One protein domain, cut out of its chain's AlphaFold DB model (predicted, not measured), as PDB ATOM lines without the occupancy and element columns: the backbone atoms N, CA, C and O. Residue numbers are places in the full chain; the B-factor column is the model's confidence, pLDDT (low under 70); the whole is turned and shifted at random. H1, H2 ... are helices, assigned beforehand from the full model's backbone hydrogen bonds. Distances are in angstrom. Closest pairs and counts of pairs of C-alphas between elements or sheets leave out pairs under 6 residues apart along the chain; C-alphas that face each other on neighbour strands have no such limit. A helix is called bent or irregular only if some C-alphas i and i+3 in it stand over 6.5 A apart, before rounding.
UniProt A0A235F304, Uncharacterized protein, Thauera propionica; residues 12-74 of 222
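AT A GLANCE: This is residues 12 to 74 of the 222 residues of an uncharacterized protein of Thauera propionica (UniProt A0A235F304). One long, strongly bent helix, H2, makes most of the length of a loose rod, with the short helix H1 packed on its first arm at one end. At the far end the backbone turns round, and residues 56 to 74, with no named element, run back along the length of H2 toward the end where H1 lies. The printed part has 63 residues with two named helices, H1 then H2, and no named strand; the class is all helix. The whole is loose, with a radius of gyration of the C-alphas of 15.1 A, and spans 46 by 18 by 15 A.

IN THESE COORDINATES: The printed part begins at Phe 12, C-alpha at (210.014, 276.600, 165.524). H1 holds residues 20 to 23, 4.9 A from first to last C-alpha. H2, residues 27 to 55, was assigned as one helix by its hydrogen bonds but is bent: C-alphas 37 and 40 are 9.1 A apart. Its arm H2a, residues 27 to 37, is 15.1 A long and begins at C-alpha 27, (204.540, 272.649, 183.734). Its arm H2b, residues 40 to 55, is 22.1 A long and ends at C-alpha 55, (199.182, 272.451, 147.098).

HOW THE PARTS SIT: A tight link joins H1 to H2. H1 and H2a only just touch, with 3 pairs of C-alphas within 8 A; the closest C-alphas, those of Leu 22 and Leu 30, are 6.3 A apart. H2a and H2b stand at a steep tilt of 69 degrees, only just short of about perpendicular. H1 and H2b are apart. Every O i to N i+4 pair in H2a is within hydrogen-bond range, against 10 of 12 in H2b; H1 is too short for such a pair.

THE WHOLE: The C-alphas of Ala 24 and Gly 58, the two farthest apart, are 46.7 A from each other. Residues 36 to 42, which belong to H2, stand free. The printed part has no cut. Mean pLDDT of the printed part is 83.7; residue 15 and residues 73 to 74 are under 70.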
ATOM      1  N   PHE A  12     209.849 275.187 165.200       71.94
ATOM      2  CA  PHE A  12     210.014 276.600 165.524       71.94
ATOM      3  C   PHE A  12     210.171 276.717 167.035       71.94
ATOM      4  O   PHE A  12     209.311 276.220 167.763       71.94
ATOM      5  N   ASP A  13     211.225 277.397 167.471       70.75
ATOM      6  CA  ASP A  13     211.499 277.638 168.883       70.75
ATOM      7  C   ASP A  13     211.246 279.114 169.204       70.75
ATOM      8  O   ASP A  13     211.606 280.006 168.429       70.75
ATOM      9  N   PHE A  14     210.592 279.368 170.336       73.12
ATOM     10  CA  PHE A  14     210.263 280.713 170.795       73.12
ATOM     11  C   PHE A  14     210.906 280.975 172.155       73.12
ATOM     12  O   PHE A  14     210.544 280.341 173.146       73.12
ATOM     13  N   ASP A  15     211.777 281.980 172.217       69.88
ATOM     14  CA  ASP A  15     212.282 282.509 173.481       69.88
ATOM     15  C   ASP A  15     211.308 283.561 174.014       69.88
ATOM     16  O   ASP A  15     211.230 284.693 173.527       69.88
ATOM     17  N   LEU A  16     210.514 283.165 175.008       77.56
ATOM     18  CA  LEU A  16     209.418 283.974 175.530       77.56
ATOM     19  C   LEU A  16     209.815 284.698 176.821       77.56
ATOM     20  O   LEU A  16     210.260 284.085 177.789       77.56
ATOM     21  N   GLN A  17     209.560 286.008 176.878       73.44
ATOM     22  CA  GLN A  17     209.492 286.733 178.148       73.44
ATOM     23  C   GLN A  17     208.076 286.608 178.705       73.44
ATOM     24  O   GLN A  17     207.138 287.203 178.177       73.44
ATOM     25  N   VAL A  18     207.919 285.817 179.763       79.94
ATOM     26  CA  VAL A  18     206.617 285.544 180.382       79.94
ATOM     27  C   VAL A  18     206.450 286.310 181.707       79.94
ATOM     28  O   VAL A  18     207.420 286.452 182.453       79.94
ATOM     29  N   PRO A  19     205.240 286.807 182.038       79.56
ATOM     30  CA  PRO A  19     204.975 287.455 183.323       79.56
ATOM     31  C   PRO A  19     205.239 286.533 184.530       79.56
ATOM     32  O   PRO A  19     205.043 285.318 184.413       79.56
ATOM     33  N   PRO A  20     205.566 287.080 185.721       75.31
ATOM     34  CA  PRO A  20     205.833 286.285 186.929       75.31
ATOM     35  C   PRO A  20     204.714 285.306 187.299       75.31
ATOM     36  O   PRO A  20     204.985 284.194 187.746       75.31
ATOM     37  N   ALA A  21     203.457 285.688 187.050       81.94
ATOM     38  CA  ALA A  21     202.296 284.837 187.292       81.94
ATOM     39  C   ALA A  21     202.330 283.529 186.479       81.94
ATOM     40  O   ALA A  21     201.919 282.494 186.989       81.94
ATOM     41  N   LEU A  22     202.851 283.557 185.244       85.69
ATOM     42  CA  LEU A  22     203.016 282.353 184.422       85.69
ATOM     43  C   LEU A  22     204.271 281.563 184.810       85.69
ATOM     44  O   LEU A  22     204.249 280.337 184.774       85.69
ATOM     45  N   LEU A  23     205.347 282.238 185.230       81.56
ATOM     46  CA  LEU A  23     206.568 281.577 185.716       81.56
ATOM     47  C   LEU A  23     206.325 280.726 186.968       81.56
ATOM     48  O   LEU A  23     206.988 279.703 187.152       81.56
ATOM     49  N   ALA A  24     205.375 281.136 187.809       80.88
ATOM     50  CA  ALA A  24     204.991 280.417 189.018       80.88
ATOM     51  C   ALA A  24     204.156 279.152 188.749       80.88
ATOM     52  O   ALA A  24     203.991 278.340 189.653       80.88
ATOM     53  N   LEU A  25     203.632 278.962 187.531       87.94
ATOM     54  CA  LEU A  25     202.814 277.796 187.200       87.94
ATOM     55  C   LEU A  25     203.662 276.531 187.067       87.94
ATOM     56  O   LEU A  25     204.765 276.556 186.518       87.94
ATOM     57  N   GLU A  26     203.109 275.404 187.505       85.56
ATOM     58  CA  GLU A  26     203.640 274.081 187.178       85.56
ATOM     59  C   GLU A  26     203.521 273.795 185.676       85.56
ATOM     60  O   GLU A  26     202.697 274.396 184.980       85.56
ATOM     61  N   HIS A  27     204.351 272.881 185.171       82.25
ATOM     62  CA  HIS A  27     204.540 272.649 183.734       82.25
ATOM     63  C   HIS A  27     203.219 272.466 182.960       82.25
ATOM     64  O   HIS A  27     202.971 273.183 181.993       82.25
ATOM     65  N   ASP A  28     202.308 271.612 183.435       89.00
ATOM     66  CA  ASP A  28     201.019 271.371 182.768       89.00
ATOM     67  C   ASP A  28     200.112 272.610 182.730       89.00
ATOM     68  O   ASP A  28     199.389 272.847 181.757       89.00
ATOM     69  N   ALA A  29     200.129 273.415 183.794       90.69
ATOM     70  CA  ALA A  29     199.355 274.649 183.867       90.69
ATOM     71  C   ALA A  29     199.959 275.733 182.962       90.69
ATOM     72  O   ALA A  29     199.217 276.459 182.297       90.69
ATOM     73  N   LEU A  30     201.291 275.791 182.874       89.38
ATOM     74  CA  LEU A  30     202.008 276.657 181.944       89.38
ATOM     75  C   LEU A  30     201.682 276.295 180.490       89.38
ATOM     76  O   LEU A  30     201.336 277.183 179.714       89.38
ATOM     77  N   LEU A  31     201.705 275.009 180.127       90.94
ATOM     78  CA  LEU A  31     201.343 274.555 178.782       90.94
ATOM     79  C   LEU A  31     199.905 274.925 178.414       90.94
ATOM     80  O   LEU A  31     199.662 275.411 177.310       90.94
ATOM     81  N   LYS A  32     198.951 274.754 179.337       91.19
ATOM     82  CA  LYS A  32     197.555 275.163 179.115       91.19
ATOM     83  C   LYS A  32     197.428 276.671 178.915       91.19
ATOM     84  O   LYS A  32     196.723 277.100 178.003       91.19
ATOM     85  N   ALA A  33     198.124 277.466 179.727       92.06
ATOM     86  CA  ALA A  33     198.114 278.920 179.613       92.06
ATOM     87  C   ALA A  33     198.740 279.397 178.291       92.06
ATOM     88  O   ALA A  33     198.162 280.239 177.608       92.06
ATOM     89  N   LEU A  34     199.878 278.821 177.892       91.00
ATOM     90  CA  LEU A  34     200.534 279.124 176.618       91.00
ATOM     91  C   LEU A  34     199.685 278.684 175.422       91.00
ATOM     92  O   LEU A  34     199.545 279.441 174.466       91.00
ATOM     93  N   HIS A  35     199.061 277.505 175.483       89.56
ATOM     94  CA  HIS A  35     198.144 277.037 174.446       89.56
ATOM     95  C   HIS A  35     196.959 277.994 174.265       89.56
ATOM     96  O   HIS A  35     196.630 278.365 173.138       89.56
ATOM     97  N   ALA A  36     196.353 278.443 175.370       90.44
ATOM     98  CA  ALA A  36     195.270 279.421 175.340       90.44
ATOM     99  C   ALA A  36     195.727 280.778 174.776       90.44
ATOM    100  O   ALA A  36     195.006 281.373 173.978       90.44
ATOM    101  N   ALA A  37     196.926 281.242 175.145       90.00
ATOM    102  CA  ALA A  37     197.486 282.511 174.676       90.00
ATOM    103  C   ALA A  37     197.842 282.500 173.178       90.00
ATOM    104  O   ALA A  37     197.602 283.485 172.485       90.00
ATOM    105  N   LEU A  38     198.389 281.390 172.666       88.06
ATOM    106  CA  LEU A  38     198.664 281.206 171.235       88.06
ATOM    107  C   LEU A  38     197.369 281.127 170.409       88.06
ATOM    108  O   LEU A  38     197.331 281.574 169.261       88.06
ATOM    109  N   GLY A  39     196.308 280.575 171.002       86.31
ATOM    110  CA  GLY A  39     194.969 280.535 170.427       86.31
ATOM    111  C   GLY A  39     194.838 279.662 169.173       86.31
ATOM    112  O   GLY A  39     195.786 279.048 168.671       86.31
ATOM    113  N   SER A  40     193.619 279.615 168.631       81.00
ATOM    114  CA  SER A  40     193.301 278.825 167.433       81.00
ATOM    115  C   SER A  40     194.041 279.317 166.190       81.00
ATOM    116  O   SER A  40     194.357 278.513 165.317       81.00
ATOM    117  N   THR A  41     194.382 280.605 166.119       82.75
ATOM    118  CA  THR A  41     195.080 281.198 164.974       82.75
ATOM    119  C   THR A  41     196.438 280.552 164.724       82.75
ATOM    120  O   THR A  41     196.756 280.242 163.580       82.75
ATOM    121  N   VAL A  42     197.230 280.292 165.767       81.06
ATOM    122  CA  VAL A  42     198.535 279.631 165.608       81.06
ATOM    123  C   VAL A  42     198.354 278.132 165.376       81.06
ATOM    124  O   VAL A  42     198.939 277.568 164.450       81.06
ATOM    125  N   VAL A  43     197.493 277.494 166.173       79.00
ATOM    126  CA  VAL A  43     197.298 276.034 166.161       79.00
ATOM    127  C   VAL A  43     196.677 275.545 164.848       79.00
ATOM    128  O   VAL A  43     197.073 274.504 164.326       79.00
ATOM    129  N   GLN A  44     195.731 276.298 164.286       79.38
ATOM    130  CA  GLN A  44     195.019 275.940 163.056       79.38
ATOM    131  C   GLN A  44     195.549 276.678 161.822       79.38
ATOM    132  O   GLN A  44     195.473 276.143 160.717       79.38
ATOM    133  N   GLY A  45     196.133 277.872 161.981       85.56
ATOM    134  CA  GLY A  45     196.619 278.667 160.853       85.56
ATOM    135  C   GLY A  45     197.832 278.056 160.155       85.56
ATOM    136  O   GLY A  45     197.898 278.070 158.924       85.56
ATOM    137  N   MET A  46     198.762 277.461 160.910       82.75
ATOM    138  CA  MET A  46     199.938 276.794 160.337       82.75
ATOM    139  C   MET A  46     199.556 275.674 159.349       82.75
ATOM    140  O   MET A  46     199.977 275.752 158.192       82.75
ATOM    141  N   PRO A  47     198.711 274.687 159.719       86.81
ATOM    142  CA  PRO A  47     198.212 273.687 158.775       86.81
ATOM    143  C   PRO A  47     197.584 274.287 157.511       86.81
ATOM    144  O   PRO A  47     197.867 273.820 156.408       86.81
ATOM    145  N   THR A  48     196.772 275.341 157.646       88.50
ATOM    146  CA  THR A  48     196.104 275.993 156.509       88.50
ATOM    147  C   THR A  48     197.102 276.626 155.541       88.50
ATOM    148  O   THR A  48     197.002 276.429 154.326       88.50
ATOM    149  N   VAL A  49     198.088 277.367 156.055       89.81
ATOM    150  CA  VAL A  49     199.117 278.005 155.224       89.81
ATOM    151  C   VAL A  49     199.996 276.951 154.555       89.81
ATOM    152  O   VAL A  49     200.228 277.037 153.346       89.81
ATOM    153  N   SER A  50     200.434 275.927 155.295       89.12
ATOM    154  CA  SER A  50     201.238 274.833 154.747       89.12
ATOM    155  C   SER A  50     200.496 274.079 153.646       89.12
ATOM    156  O   SER A  50     201.065 273.883 152.575       89.12
ATOM    157  N   ALA A  51     199.221 273.726 153.847       89.81
ATOM    158  CA  ALA A  51     198.408 273.064 152.826       89.81
ATOM    159  C   ALA A  51     198.285 273.914 151.552       89.81
ATOM    160  O   ALA A  51     198.457 273.403 150.447       89.81
ATOM    161  N   LYS A  52     198.057 275.227 151.697       93.19
ATOM    162  CA  LYS A  52     197.959 276.151 150.560       93.19
ATOM    163  C   LYS A  52     199.263 276.250 149.769       93.19
ATOM    164  O   LYS A  52     199.217 276.302 148.544       93.19
ATOM    165  N   GLN A  53     200.417 276.315 150.437       93.94
ATOM    166  CA  GLN A  53     201.705 276.424 149.743       93.94
ATOM    167  C   GLN A  53     202.126 275.097 149.111       93.94
ATOM    168  O   GLN A  53     202.499 275.085 147.942       93.94
ATOM    169  N   LEU A  54     201.999 273.987 149.839       91.12
ATOM    170  CA  LEU A  54     202.307 272.646 149.333       91.12
ATOM    171  C   LEU A  54     201.405 272.262 148.151       91.12
ATOM    172  O   LEU A  54     201.878 271.681 147.173       91.12
ATOM    173  N   GLY A  55     200.133 272.676 148.183       91.81
ATOM    174  CA  GLY A  55     199.182 272.451 147.098       91.81
ATOM    175  C   GLY A  55     199.596 273.088 145.767       91.81
ATOM    176  O   GLY A  55     199.317 272.515 144.717       91.81
ATOM    177  N   LYS A  56     200.342 274.207 145.779       93.62
ATOM    178  CA  LYS A  56     200.902 274.812 144.550       93.62
ATOM    179  C   LYS A  56     201.887 273.889 143.829       93.62
ATOM    180  O   LYS A  56     202.116 274.060 142.637       93.62
ATOM    181  N   SER A  57     202.453 272.924 144.545       92.25
ATOM    182  CA  SER A  57     203.376 271.913 144.026       92.25
ATOM    183  C   SER A  57     202.724 270.529 143.917       92.25
ATOM    184  O   SER A  57     203.428 269.533 143.789       92.25
ATOM    185  N   GLY A  58     201.390 270.444 143.996       91.31
ATOM    186  CA  GLY A  58     200.651 269.181 143.908       91.31
ATOM    187  C   GLY A  58     200.748 268.290 145.152       91.31
ATOM    188  O   GLY A  58     200.342 267.132 145.103       91.31
ATOM    189  N   ILE A  59     201.268 268.802 146.273       91.19
ATOM    190  CA  ILE A  59     201.413 268.043 147.521       91.19
ATOM    191  C   ILE A  59     200.185 268.287 148.402       91.19
ATOM    192  O   ILE A  59     199.921 269.413 148.828       91.19
ATOM    193  N   ALA A  60     199.447 267.222 148.713       90.00
ATOM    194  CA  ALA A  60     198.299 267.282 149.613       90.00
ATOM    195  C   ALA A  60     198.722 267.071 151.075       90.00
ATOM    196  O   ALA A  60     199.407 266.102 151.407       90.00
ATOM    197  N   LEU A  61     198.270 267.951 151.972       88.31
ATOM    198  CA  LEU A  61     198.424 267.752 153.412       88.31
ATOM    199  C   LEU A  61     197.340 266.788 153.912       88.31
ATOM    200  O   LEU A  61     196.183 267.168 154.052       88.31
ATOM    201  N   VAL A  62     197.721 265.540 154.187       87.06
ATOM    202  CA  VAL A  62     196.776 264.474 154.579       87.06
ATOM    203  C   VAL A  62     196.517 264.450 156.090       87.06
ATOM    204  O   VAL A  62     195.429 264.100 156.540       87.06
ATOM    205  N   ARG A  63     197.517 264.817 156.897       85.00
ATOM    206  CA  ARG A  63     197.424 264.852 158.362       85.00
ATOM    207  C   ARG A  63     198.425 265.851 158.922       85.00
ATOM    208  O   ARG A  63     199.509 266.012 158.367       85.00
ATOM    209  N   HIS A  64     198.087 266.469 160.045       84.44
ATOM    210  CA  HIS A  64     199.018 267.266 160.832       84.44
ATOM    211  C   HIS A  64     198.944 266.848 162.302       84.44
ATOM    212  O   HIS A  64     197.929 266.340 162.776       84.44
ATOM    213  N   HIS A  65     200.050 267.049 163.002       81.69
ATOM    214  CA  HIS A  65     200.159 266.904 164.443       81.69
ATOM    215  C   HIS A  65     200.974 268.085 164.939       81.69
ATOM    216  O   HIS A  65     201.991 268.407 164.322       81.69
ATOM    217  N   TYR A  66     200.559 268.693 166.041       82.56
ATOM    218  CA  TYR A  66     201.398 269.636 166.762       82.56
ATOM    219  C   TYR A  66     201.652 269.094 168.163       82.56
ATOM    220  O   TYR A  66     200.848 268.342 168.717       82.56
ATOM    221  N   HIS A  67     202.801 269.460 168.703       83.62
ATOM    222  CA  HIS A  67     203.176 269.214 170.078       83.62
ATOM    223  C   HIS A  67     203.617 270.560 170.638       83.62
ATOM    224  O   HIS A  67     204.419 271.243 170.003       83.62
ATOM    225  N   LEU A  68     203.026 270.960 171.759       82.69
ATOM    226  CA  LEU A  68     203.456 272.132 172.502       82.69
ATOM    227  C   LEU A  68     204.217 271.629 173.719       82.69
ATOM    228  O   LEU A  68     203.667 270.852 174.497       82.69
ATOM    229  N   ASP A  69     205.448 272.093 173.852       83.25
ATOM    230  CA  ASP A  69     206.294 271.880 175.015       83.25
ATOM    231  C   ASP A  69     206.830 273.244 175.470       83.25
ATOM    232  O   ASP A  69     206.907 274.191 174.684       83.25
ATOM    233  N   ALA A  70     207.147 273.358 176.753       78.56
ATOM    234  CA  ALA A  70     207.662 274.565 177.366       78.56
ATOM    235  C   ALA A  70     208.636 274.187 178.478       78.56
ATOM    236  O   ALA A  70     208.247 273.773 179.575       78.56
ATOM    237  N   ALA A  71     209.919 274.403 178.217       71.31
ATOM    238  CA  ALA A  71     210.922 274.403 179.260       71.31
ATOM    239  C   ALA A  71     210.978 275.799 179.886       71.31
ATOM    240  O   ALA A  71     211.118 276.805 179.187       71.31
ATOM    241  N   LYS A  72     210.917 275.873 181.219       70.62
ATOM    242  CA  LYS A  72     211.382 277.077 181.906       70.62
ATOM    243  C   LYS A  72     212.881 277.152 181.646       70.62
ATOM    244  O   LYS A  72     213.635 276.341 182.183       70.62
ATOM    245  N   LEU A  73     213.307 278.098 180.813       62.84
ATOM    246  CA  LEU A  73     214.718 278.444 180.725       62.84
ATOM    247  C   LEU A  73     215.106 278.916 182.119       62.84
ATOM    248  O   LEU A  73     214.578 279.916 182.611       62.84
ATOM    249  N   GLY A  74     215.924 278.116 182.803       54.25
ATOM    250  CA  GLY A  74     216.340 278.428 184.155       54.25
ATOM    251  C   GLY A  74     216.849 279.861 184.182       54.25
ATOM    252  O   GLY A  74     217.726 280.233 183.401       54.25
TER     253      GLY A  74